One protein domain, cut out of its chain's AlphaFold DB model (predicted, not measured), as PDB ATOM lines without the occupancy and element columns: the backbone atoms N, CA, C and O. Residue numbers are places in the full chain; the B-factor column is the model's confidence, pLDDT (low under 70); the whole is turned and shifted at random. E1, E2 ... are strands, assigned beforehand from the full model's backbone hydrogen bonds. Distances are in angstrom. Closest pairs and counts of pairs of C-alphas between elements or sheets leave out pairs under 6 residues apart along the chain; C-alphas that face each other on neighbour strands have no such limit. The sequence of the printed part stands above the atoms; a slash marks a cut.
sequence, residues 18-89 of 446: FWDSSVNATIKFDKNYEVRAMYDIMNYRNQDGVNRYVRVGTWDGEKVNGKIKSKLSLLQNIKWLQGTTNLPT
ATOM      1  N   PHE A  18     -63.431  36.190  41.893       91.12
ATOM      2  CA  PHE A  18     -63.915  36.008  43.259       91.12
ATOM      3  C   PHE A  18     -62.830  35.396  44.137       91.12
ATOM      4  O   PHE A  18     -61.914  34.734  43.653       91.12
ATOM      5  N   TRP A  19     -62.919  35.658  45.436       89.50
ATOM      6  CA  TRP A  19     -62.044  35.044  46.422       89.50
ATOM      7  C   TRP A  19     -62.546  33.644  46.758       89.50
ATOM      8  O   TRP A  19     -63.717  33.485  47.108       89.50
ATOM      9  N   ASP A  20     -61.667  32.650  46.680       87.75
ATOM     10  CA  ASP A  20     -61.953  31.298  47.136       87.75
ATOM     11  C   ASP A  20     -61.194  31.031  48.439       87.75
ATOM     12  O   ASP A  20     -59.961  31.003  48.472       87.75
ATOM     13  N   SER A  21     -61.935  30.829  49.530       88.56
ATOM     14  CA  SER A  21     -61.365  30.536  50.847       88.56
ATOM     15  C   SER A  21     -60.697  29.163  50.924       88.56
ATOM     16  O   SER A  21     -59.839  28.967  51.778       88.56
ATOM     17  N   SER A  22     -61.074  28.215  50.060       83.38
ATOM     18  CA  SER A  22     -60.491  26.869  50.043       83.38
ATOM     19  C   SER A  22     -59.082  26.854  49.443       83.38
ATOM     20  O   SER A  22     -58.207  26.150  49.940       83.38
ATOM     21  N   VAL A  23     -58.844  27.686  48.423       78.00
ATOM     22  CA  VAL A  23     -57.535  27.859  47.764       78.00
ATOM     23  C   VAL A  23     -56.761  29.047  48.356       78.00
ATOM     24  O   VAL A  23     -55.564  29.197  48.122       78.00
ATOM     25  N   ASN A  24     -57.432  29.877  49.166       83.31
ATOM     26  CA  ASN A  24     -56.900  31.105  49.757       83.31
ATOM     27  C   ASN A  24     -56.310  32.044  48.686       83.31
ATOM     28  O   ASN A  24     -55.215  32.592  48.840       83.31
ATOM     29  N   ALA A  25     -57.028  32.175  47.569       83.75
ATOM     30  CA  ALA A  25     -56.606  32.935  46.403       83.75
ATOM     31  C   ALA A  25     -57.800  33.507  45.628       83.75
ATOM     32  O   ALA A  25     -58.911  32.975  45.659       83.75
ATOM     33  N   THR A  26     -57.555  34.584  44.878       86.88
ATOM     34  CA  THR A  26     -58.536  35.130  43.933       86.88
ATOM     35  C   THR A  26     -58.525  34.308  42.650       86.88
ATOM     36  O   THR A  26     -57.522  34.282  41.934       86.88
ATOM     37  N   ILE A  27     -59.652  33.673  42.342       87.06
ATOM     38  CA  ILE A  27     -59.863  32.930  41.104       87.06
ATOM     39  C   ILE A  27     -60.303  33.905  40.020       87.06
ATOM     40  O   ILE A  27     -61.284  34.634  40.180       87.06
ATOM     41  N   LYS A  28     -59.568  33.907  38.910       87.25
ATOM     42  CA  LYS A  28     -59.865  34.684  37.709       87.25
ATOM     43  C   LYS A  28     -59.469  33.876  36.482       87.25
ATOM     44  O   LYS A  28     -58.439  33.204  36.490       87.25
ATOM     45  N   PHE A  29     -60.281  33.985  35.439       86.06
ATOM     46  CA  PHE A  29     -60.007  33.384  34.143       86.06
ATOM     47  C   PHE A  29     -59.169  34.321  33.269       86.06
ATOM     48  O   PHE A  29     -59.414  35.531  33.211       86.06
ATOM     49  N   ASP A  30     -58.170  33.763  32.594       81.00
ATOM     50  CA  ASP A  30     -57.374  34.474  31.603       81.00
ATOM     51  C   ASP A  30     -58.092  34.540  30.234       81.00
ATOM     52  O   ASP A  30     -59.252  34.151  30.082       81.00
ATOM     53  N   LYS A  31     -57.406  35.053  29.203       82.88
ATOM     54  CA  LYS A  31     -57.971  35.171  27.844       82.88
ATOM     55  C   LYS A  31     -58.314  33.819  27.199       82.88
ATOM     56  O   LYS A  31     -59.129  33.795  26.280       82.88
ATOM     57  N   ASN A  32     -57.699  32.733  27.665       83.25
ATOM     58  CA  ASN A  32     -57.942  31.364  27.219       83.25
ATOM     59  C   ASN A  32     -58.949  30.629  28.118       83.25
ATOM     60  O   ASN A  32     -59.225  29.455  27.882       83.25
ATOM     61  N   TYR A  33     -59.531  31.324  29.101       84.06
ATOM     62  CA  TYR A  33     -60.418  30.766  30.118       84.06
ATOM     63  C   TYR A  33     -59.724  29.757  31.047       84.06
ATOM     64  O   TYR A  33     -60.370  28.864  31.594       84.06
ATOM     65  N   GLU A  34     -58.416  29.924  31.254       82.88
ATOM     66  CA  GLU A  34     -57.612  29.159  32.206       82.88
ATOM     67  C   GLU A  34     -57.460  29.937  33.517       82.88
ATOM     68  O   GLU A  34     -57.478  31.169  33.545       82.88
ATOM     69  N   VAL A  35     -57.318  29.214  34.626       84.75
ATOM     70  CA  VAL A  35     -57.073  29.798  35.949       84.75
ATOM     71  C   VAL A  35     -55.579  29.724  36.251       84.75
ATOM     72  O   VAL A  35     -54.878  28.825  35.787       84.75
ATOM     73  N   ARG A  36     -55.090  30.668  37.058       85.00
ATOM     74  CA  ARG A  36     -53.748  30.628  37.647       85.00
ATOM     75  C   ARG A  36     -53.454  29.252  38.254       85.00
ATOM     76  O   ARG A  36     -54.273  28.698  38.982       85.00
ATOM     77  N   ALA A  37     -52.274  28.716  37.971       85.88
ATOM     78  CA  ALA A  37     -51.924  27.359  38.342       85.88
ATOM     79  C   ALA A  37     -51.207  27.342  39.700       85.88
ATOM     80  O   ALA A  37     -50.157  27.962  39.873       85.88
ATOM     81  N   MET A  38     -51.793  26.635  40.665       87.69
ATOM     82  CA  MET A  38     -51.286  26.496  42.028       87.69
ATOM     83  C   MET A  38     -51.212  25.014  42.370       87.69
ATOM     84  O   MET A  38     -52.220  24.312  42.305       87.69
ATOM     85  N   TYR A  39     -50.023  24.535  42.720       90.50
ATOM     86  CA  TYR A  39     -49.778  23.124  42.995       90.50
ATOM     87  C   TYR A  39     -49.018  22.932  44.299       90.50
ATOM     88  O   TYR A  39     -48.089  23.677  44.621       90.50
ATOM     89  N   ASP A  40     -49.375  21.864  45.005       90.69
ATOM     90  CA  ASP A  40     -48.616  21.351  46.135       90.69
ATOM     91  C   ASP A  40     -47.615  20.301  45.668       90.69
ATOM     92  O   ASP A  40     -47.946  19.377  44.926       90.69
ATOM     93  N   ILE A  41     -46.374  20.436  46.127       92.06
ATOM     94  CA  ILE A  41     -45.308  19.478  45.857       92.06
ATOM     95  C   ILE A  41     -45.251  18.518  47.032       92.06
ATOM     96  O   ILE A  41     -45.020  18.927  48.172       92.06
ATOM     97  N   MET A  42     -45.450  17.237  46.748       91.19
ATOM     98  CA  MET A  42     -45.524  16.179  47.749       91.19
ATOM     99  C   MET A  42     -44.306  15.263  47.640       91.19
ATOM    100  O   MET A  42     -43.859  14.937  46.545       91.19
ATOM    101  N   ASN A  43     -43.785  14.816  48.779       89.62
ATOM    102  CA  ASN A  43     -42.739  13.804  48.869       89.62
ATOM    103  C   ASN A  43     -43.302  12.568  49.581       89.62
ATOM    104  O   ASN A  43     -43.778  12.671  50.717       89.62
ATOM    105  N   TYR A  44     -43.267  11.416  48.916       88.81
ATOM    106  CA  TYR A  44     -43.707  10.147  49.487       88.81
ATOM    107  C   TYR A  44     -42.571   9.506  50.278       88.81
ATOM    108  O   TYR A  44     -41.542   9.135  49.717       88.81
ATOM    109  N   ARG A  45     -42.745   9.381  51.596       85.19
ATOM    110  CA  ARG A  45     -41.693   8.870  52.479       85.19
ATOM    111  C   ARG A  45     -42.252   8.118  53.673       85.19
ATOM    112  O   ARG A  45     -43.384   8.357  54.095       85.19
ATOM    113  N   ASN A  46     -41.414   7.267  54.256       83.00
ATOM    114  CA  ASN A  46     -41.685   6.702  55.568       83.00
ATOM    115  C   ASN A  46     -41.494   7.783  56.637       83.00
ATOM    116  O   ASN A  46     -40.462   8.460  56.685       83.00
ATOM    117  N   GLN A  47     -42.504   7.953  57.475       80.19
ATOM    118  CA  GLN A  47     -42.443   8.787  58.655       80.19
ATOM    119  C   GLN A  47     -42.979   7.962  59.822       80.19
ATOM    120  O   GLN A  47     -44.141   7.566  59.811       80.19
ATOM    121  N   ASP A  48     -42.107   7.673  60.789       81.19
ATOM    122  CA  ASP A  48     -42.438   6.942  62.019       81.19
ATOM    123  C   ASP A  48     -43.086   5.565  61.766       81.19
ATOM    124  O   ASP A  48     -44.043   5.170  62.424       81.19
ATOM    125  N   GLY A  49     -42.582   4.829  60.768       81.56
ATOM    126  CA  GLY A  49     -43.052   3.487  60.410       81.56
ATOM    127  C   GLY A  49     -44.178   3.464  59.373       81.56
ATOM    128  O   GLY A  49     -44.432   2.412  58.791       81.56
ATOM    129  N   VAL A  50     -44.796   4.607  59.059       87.62
ATOM    130  CA  VAL A  50     -45.915   4.701  58.106       87.62
ATOM    131  C   VAL A  50     -45.506   5.478  56.857       87.62
ATOM    132  O   VAL A  50     -44.968   6.584  56.931       87.62
ATOM    133  N   ASN A  51     -45.783   4.921  55.680       87.75
ATOM    134  CA  ASN A  51     -45.540   5.612  54.416       87.75
ATOM    135  C   ASN A  51     -46.666   6.610  54.128       87.75
ATOM    136  O   ASN A  51     -47.834   6.230  54.061       87.75
ATOM    137  N   ARG A  52     -46.320   7.888  53.941       90.19
ATOM    138  CA  ARG A  52     -47.292   8.943  53.630       90.19
ATOM    139  C   ARG A  52     -46.715  10.026  52.728       90.19
ATOM    140  O   ARG A  52     -45.504  10.251  52.688       90.19
ATOM    141  N   TYR A  53     -47.604  10.727  52.033       89.88
ATOM    142  CA  TYR A  53     -47.262  11.942  51.303       89.88
ATOM    143  C   TYR A  53     -47.119  13.111  52.276       89.88
ATOM    144  O   TYR A  53     -48.043  13.425  53.025       89.88
ATOM    145  N   VAL A  54     -45.963  13.770  52.252       89.50
ATOM    146  CA  VAL A  54     -45.710  14.990  53.020       89.50
ATOM    147  C   VAL A  54     -45.518  16.147  52.052       89.50
ATOM    148  O   VAL A  54     -44.707  16.049  51.135       89.50
ATOM    149  N   ARG A  55     -46.241  17.248  52.260       90.19
ATOM    150  CA  ARG A  55     -46.056  18.476  51.480       90.19
ATOM    151  C   ARG A  55     -44.666  19.049  51.754       90.19
ATOM    152  O   ARG A  55     -44.312  19.308  52.902       90.19
ATOM    153  N   VAL A  56     -43.888  19.228  50.695       90.94
ATOM    154  CA  VAL A  56     -42.508  19.737  50.717       90.94
ATOM    155  C   VAL A  56     -42.343  21.022  49.915       90.94
ATOM    156  O   VAL A  56     -41.243  21.548  49.825       90.94
ATOM    157  N   GLY A  57     -43.410  21.559  49.339       92.31
ATOM    158  CA  GLY A  57     -43.342  22.846  48.670       92.31
ATOM    159  C   GLY A  57     -44.631  23.233  47.980       92.31
ATOM    160  O   GLY A  57     -45.609  22.484  47.983       92.31
ATOM    161  N   THR A  58     -44.602  24.411  47.377       91.69
ATOM    162  CA  THR A  58     -45.672  24.954  46.549       91.69
ATOM    163  C   THR A  58     -45.098  25.512  45.264       91.69
ATOM    164  O   THR A  58     -43.986  26.051  45.232       91.69
ATOM    165  N   TRP A  59     -45.865  25.391  44.194       91.50
ATOM    166  CA  TRP A  59     -45.590  26.054  42.939       91.50
ATOM    167  C   TRP A  59     -46.789  26.903  42.563       91.50
ATOM    168  O   TRP A  59     -47.927  26.443  42.604       91.50
ATOM    169  N   ASP A  60     -46.519  28.148  42.211       88.88
ATOM    170  CA  ASP A  60     -47.536  29.106  41.825       88.88
ATOM    171  C   ASP A  60     -47.093  29.780  40.526       88.88
ATOM    172  O   ASP A  60     -46.013  30.375  40.477       88.88
ATOM    173  N   GLY A  61     -47.891  29.655  39.468       88.50
ATOM    174  CA  GLY A  61     -47.566  30.155  38.141       88.50
ATOM    175  C   GLY A  61     -48.733  30.836  37.439       88.50
ATOM    176  O   GLY A  61     -49.862  30.347  37.427       88.50
ATOM    177  N   GLU A  62     -48.428  31.955  36.785       84.12
ATOM    178  CA  GLU A  62     -49.355  32.701  35.939       84.12
ATOM    179  C   GLU A  62     -48.701  33.039  34.593       84.12
ATOM    180  O   GLU A  62     -47.507  33.349  34.497       84.12
ATOM    181  N   LYS A  63     -49.498  32.998  33.523       81.25
ATOM    182  CA  LYS A  63     -49.060  33.370  32.181       81.25
ATOM    183  C   LYS A  63     -49.267  34.867  31.963       81.25
ATOM    184  O   LYS A  63     -50.385  35.333  31.780       81.25
ATOM    185  N   VAL A  64     -48.176  35.629  31.920       80.06
ATOM    186  CA  VAL A  64     -48.201  37.083  31.700       80.06
ATOM    187  C   VAL A  64     -47.497  37.397  30.383       80.06
ATOM    188  O   VAL A  64     -46.303  37.139  30.232       80.06
ATOM    189  N   ASN A  65     -48.228  37.948  29.407       76.94
ATOM    190  CA  ASN A  65     -47.709  38.309  28.074       76.94
ATOM    191  C   ASN A  65     -46.964  37.160  27.361       76.94
ATOM    192  O   ASN A  65     -45.907  37.360  26.768       76.94
ATOM    193  N   GLY A  66     -47.492  35.936  27.458       74.62
ATOM    194  CA  GLY A  66     -46.912  34.751  26.812       74.62
ATOM    195  C   GLY A  66     -45.722  34.121  27.544       74.62
ATOM    196  O   GLY A  66     -45.292  33.043  27.146       74.62
ATOM    197  N   LYS A  67     -45.224  34.723  28.634       79.25
ATOM    198  CA  LYS A  67     -44.193  34.137  29.503       79.25
ATOM    199  C   LYS A  67     -44.815  33.627  30.802       79.25
ATOM    200  O   LYS A  67     -45.677  34.286  31.383       79.25
ATOM    201  N   ILE A  68     -44.366  32.464  31.267       83.56
ATOM    202  CA  ILE A  68     -44.782  31.906  32.558       83.56
ATOM    203  C   ILE A  68     -43.969  32.606  33.647       83.56
ATOM    204  O   ILE A  68     -42.756  32.423  33.739       83.56
ATOM    205  N   LYS A  69     -44.632  33.419  34.470       84.25
ATOM    206  CA  LYS A  69     -44.067  33.890  35.733       84.25
ATOM    207  C   LYS A  69     -44.454  32.874  36.791       84.25
ATOM    208  O   LYS A  69     -45.638  32.702  37.058       84.25
ATOM    209  N   SER A  70     -43.470  32.192  37.365       89.69
ATOM    210  CA  SER A  70     -43.716  31.207  38.413       89.69
ATOM    211  C   SER A  70     -42.833  31.430  39.629       89.69
ATOM    212  O   SER A  70     -41.738  31.988  39.533       89.69
ATOM    213  N   LYS A  71     -43.335  30.997  40.781       89.38
ATOM    214  CA  LYS A  71     -42.643  30.979  42.058       89.38
ATOM    215  C   LYS A  71     -42.690  29.558  42.602       89.38
ATOM    216  O   LYS A  71     -43.753  29.051  42.949       89.38
ATOM    217  N   LEU A  72     -41.518  28.941  42.686       90.75
ATOM    218  CA  LEU A  72     -41.319  27.655  43.340       90.75
ATOM    219  C   LEU A  72     -40.815  27.902  44.764       90.75
ATOM    220  O   LEU A  72     -39.767  28.517  44.948       90.75
ATOM    221  N   SER A  73     -41.555  27.425  45.761       90.00
ATOM    222  CA  SER A  73     -41.163  27.491  47.171       90.00
ATOM    223  C   SER A  73     -40.999  26.072  47.698       90.00
ATOM    224  O   SER A  73     -41.987  25.376  47.909       90.00
ATOM    225  N   LEU A  74     -39.757  25.627  47.888       87.62
ATOM    226  CA  LEU A  74     -39.448  24.314  48.455       87.62
ATOM    227  C   LEU A  74     -39.079  24.450  49.935       87.62
ATOM    228  O   LEU A  74     -38.332  25.343  50.327       87.62
ATOM    229  N   LEU A  75     -39.590  23.536  50.750       81.56
ATOM    230  CA  LEU A  75     -39.193  23.332  52.135       81.56
ATOM    231  C   LEU A  75     -37.871  22.545  52.146       81.56
ATOM    232  O   LEU A  75     -37.694  21.599  51.381       81.56
ATOM    233  N   GLN A  76     -36.943  22.890  53.041       70.38
ATOM    234  CA  GLN A  76     -35.611  22.258  53.128       70.38
ATOM    235  C   GLN A  76     -35.631  20.784  53.592       70.38
ATOM    236  O   GLN A  76     -34.586  20.162  53.747       70.38
ATOM    237  N   ASN A  77     -36.806  20.201  53.831       75.44
ATOM    238  CA  ASN A  77     -36.973  18.890  54.452       75.44
ATOM    239  C   ASN A  77     -37.276  17.763  53.449       75.44
ATOM    240  O   ASN A  77     -37.848  16.744  53.848       75.44
ATOM    241  N   ILE A  78     -36.938  17.922  52.167       84.75
ATOM    242  CA  ILE A  78     -37.063  16.848  51.174       84.75
ATOM    243  C   ILE A  78     -36.092  15.726  51.557       84.75
ATOM    244  O   ILE A  78     -34.897  15.956  51.719       84.75
ATOM    245  N   LYS A  79     -36.621  14.512  51.732       83.50
ATOM    246  CA  LYS A  79     -35.831  13.307  52.001       83.50
ATOM    247  C   LYS A  79     -35.766  12.451  50.747       83.50
ATOM    248  O   LYS A  79     -36.800  12.243  50.111       83.50
ATOM    249  N   TRP A  80     -34.579  11.949  50.451       83.25
ATOM    250  CA  TRP A  80     -34.295  11.022  49.364       83.25
ATOM    251  C   TRP A  80     -34.020   9.621  49.918       83.25
ATOM    252  O   TRP A  80     -34.256   9.343  51.101       83.25
ATOM    253  N   LEU A  81     -33.542   8.720  49.057       75.75
ATOM    254  CA  LEU A  81     -33.181   7.359  49.439       75.75
ATOM    255  C   LEU A  81     -32.240   7.380  50.662       75.75
ATOM    256  O   LEU A  81     -31.336   8.214  50.752       75.75
ATOM    257  N   GLN A  82     -32.498   6.491  51.627       72.88
ATOM    258  CA  GLN A  82     -31.767   6.393  52.904       72.88
ATOM    259  C   GLN A  82     -31.838   7.646  53.804       72.88
ATOM    260  O   GLN A  82     -31.038   7.801  54.720       72.88
ATOM    261  N   GLY A  83     -32.809   8.541  53.588       71.06
ATOM    262  CA  GLY A  83     -33.025   9.706  54.454       71.06
ATOM    263  C   GLY A  83     -32.055  10.864  54.215       71.06
ATOM    264  O   GLY A  83     -32.049  11.814  54.997       71.06
ATOM    265  N   THR A  84     -31.273  10.810  53.136       76.81
ATOM    266  CA  THR A  84     -30.374  11.893  52.724       76.81
ATOM    267  C   THR A  84     -31.163  13.125  52.269       76.81
ATOM    268  O   THR A  84     -32.255  13.017  51.709       76.81
ATOM    269  N   THR A  85     -30.617  14.316  52.516       75.06
ATOM    270  CA  THR A  85     -31.151  15.598  52.011       75.06
ATOM    271  C   THR A  85     -30.438  16.066  50.742       75.06
ATOM    272  O   THR A  85     -30.873  17.027  50.109       75.06
ATOM    273  N   ASN A  86     -29.350  15.392  50.355       77.69
ATOM    274  CA  ASN A  86     -28.567  15.723  49.170       77.69
ATOM    275  C   ASN A  86     -29.369  15.422  47.906       77.69
ATOM    276  O   ASN A  86     -29.938  14.343  47.770       77.69
ATOM    277  N   LEU A  87     -29.400  16.384  46.987       79.62
ATOM    278  CA  LEU A  87     -30.130  16.254  45.735       79.62
ATOM    279  C   LEU A  87     -29.535  15.102  44.901       79.62
ATOM    280  O   LEU A  87     -28.328  15.122  44.646       79.62
ATOM    281  N   PRO A  88     -30.335  14.116  44.462       81.62
ATOM    282  CA  PRO A  88     -29.845  13.082  43.566       81.62
ATOM    283  C   PRO A  88     -29.501  13.706  42.213       81.62
ATOM    284  O   PRO A  88     -30.245  14.530  41.677       81.62
ATOM    285  N   THR A  89     -28.362  13.313  41.658       81.75
ATOM    286  CA  THR A  89     -27.926  13.748  40.333       81.75
ATOM    287  C   THR A  89     -28.330  12.715  39.289       81.75
ATOM    288  O   THR A  89     -27.945  11.555  39.393       81.75
TER     289      THR A  89
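This is residues 18 to 89 of the 446 residues of the protein "Metabotropic glutamate receptor 3-like" of Paramuricea clavata (UniProt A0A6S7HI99). A long, twisted ribbon of three antiparallel strands, in the order E3, E4, E5, makes the body; a small hairpin, E1 and E2, sits apart from it near the start of E3, and a tail, residues 75 to 89, follows E5. The printed part has 72 residues with five named strands, E1 to E5 along the chain, and no named helix: all strand. It is loose, with a radius of gyration of the C-alphas of 16.2 A, and spans 46 by 30 by 17 A.

Begin at E1, residues 18 to 20, an antiparallel hairpin with E2, residues 25 to 28; N 27 and O 18 are 2.8 A apart. E3, residues 37 to 47, is apart from both. It forms a hairpin with E4, residues 50 to 64, at 162 degrees between directions; see N 39 and O 59, 2.8 A. E4, the inner strand, forms another with E5, residues 67 to 74, at 153 degrees; see N 60 and O 71, 3.0 A.

Find C-alpha 18 at (-63.915, 36.008, 43.259), where E1 begins. E3 runs 29.1 A, E4 41.8 A and E5 21.9 A, ending at C-alpha 74, (-39.448, 24.314, 48.455).

The C-alphas farthest apart, of Lys 31 and Gly 49, are 47.8 A apart. The printed part has no cut; no link is long, and no printed residue is under 70 in pLDDT.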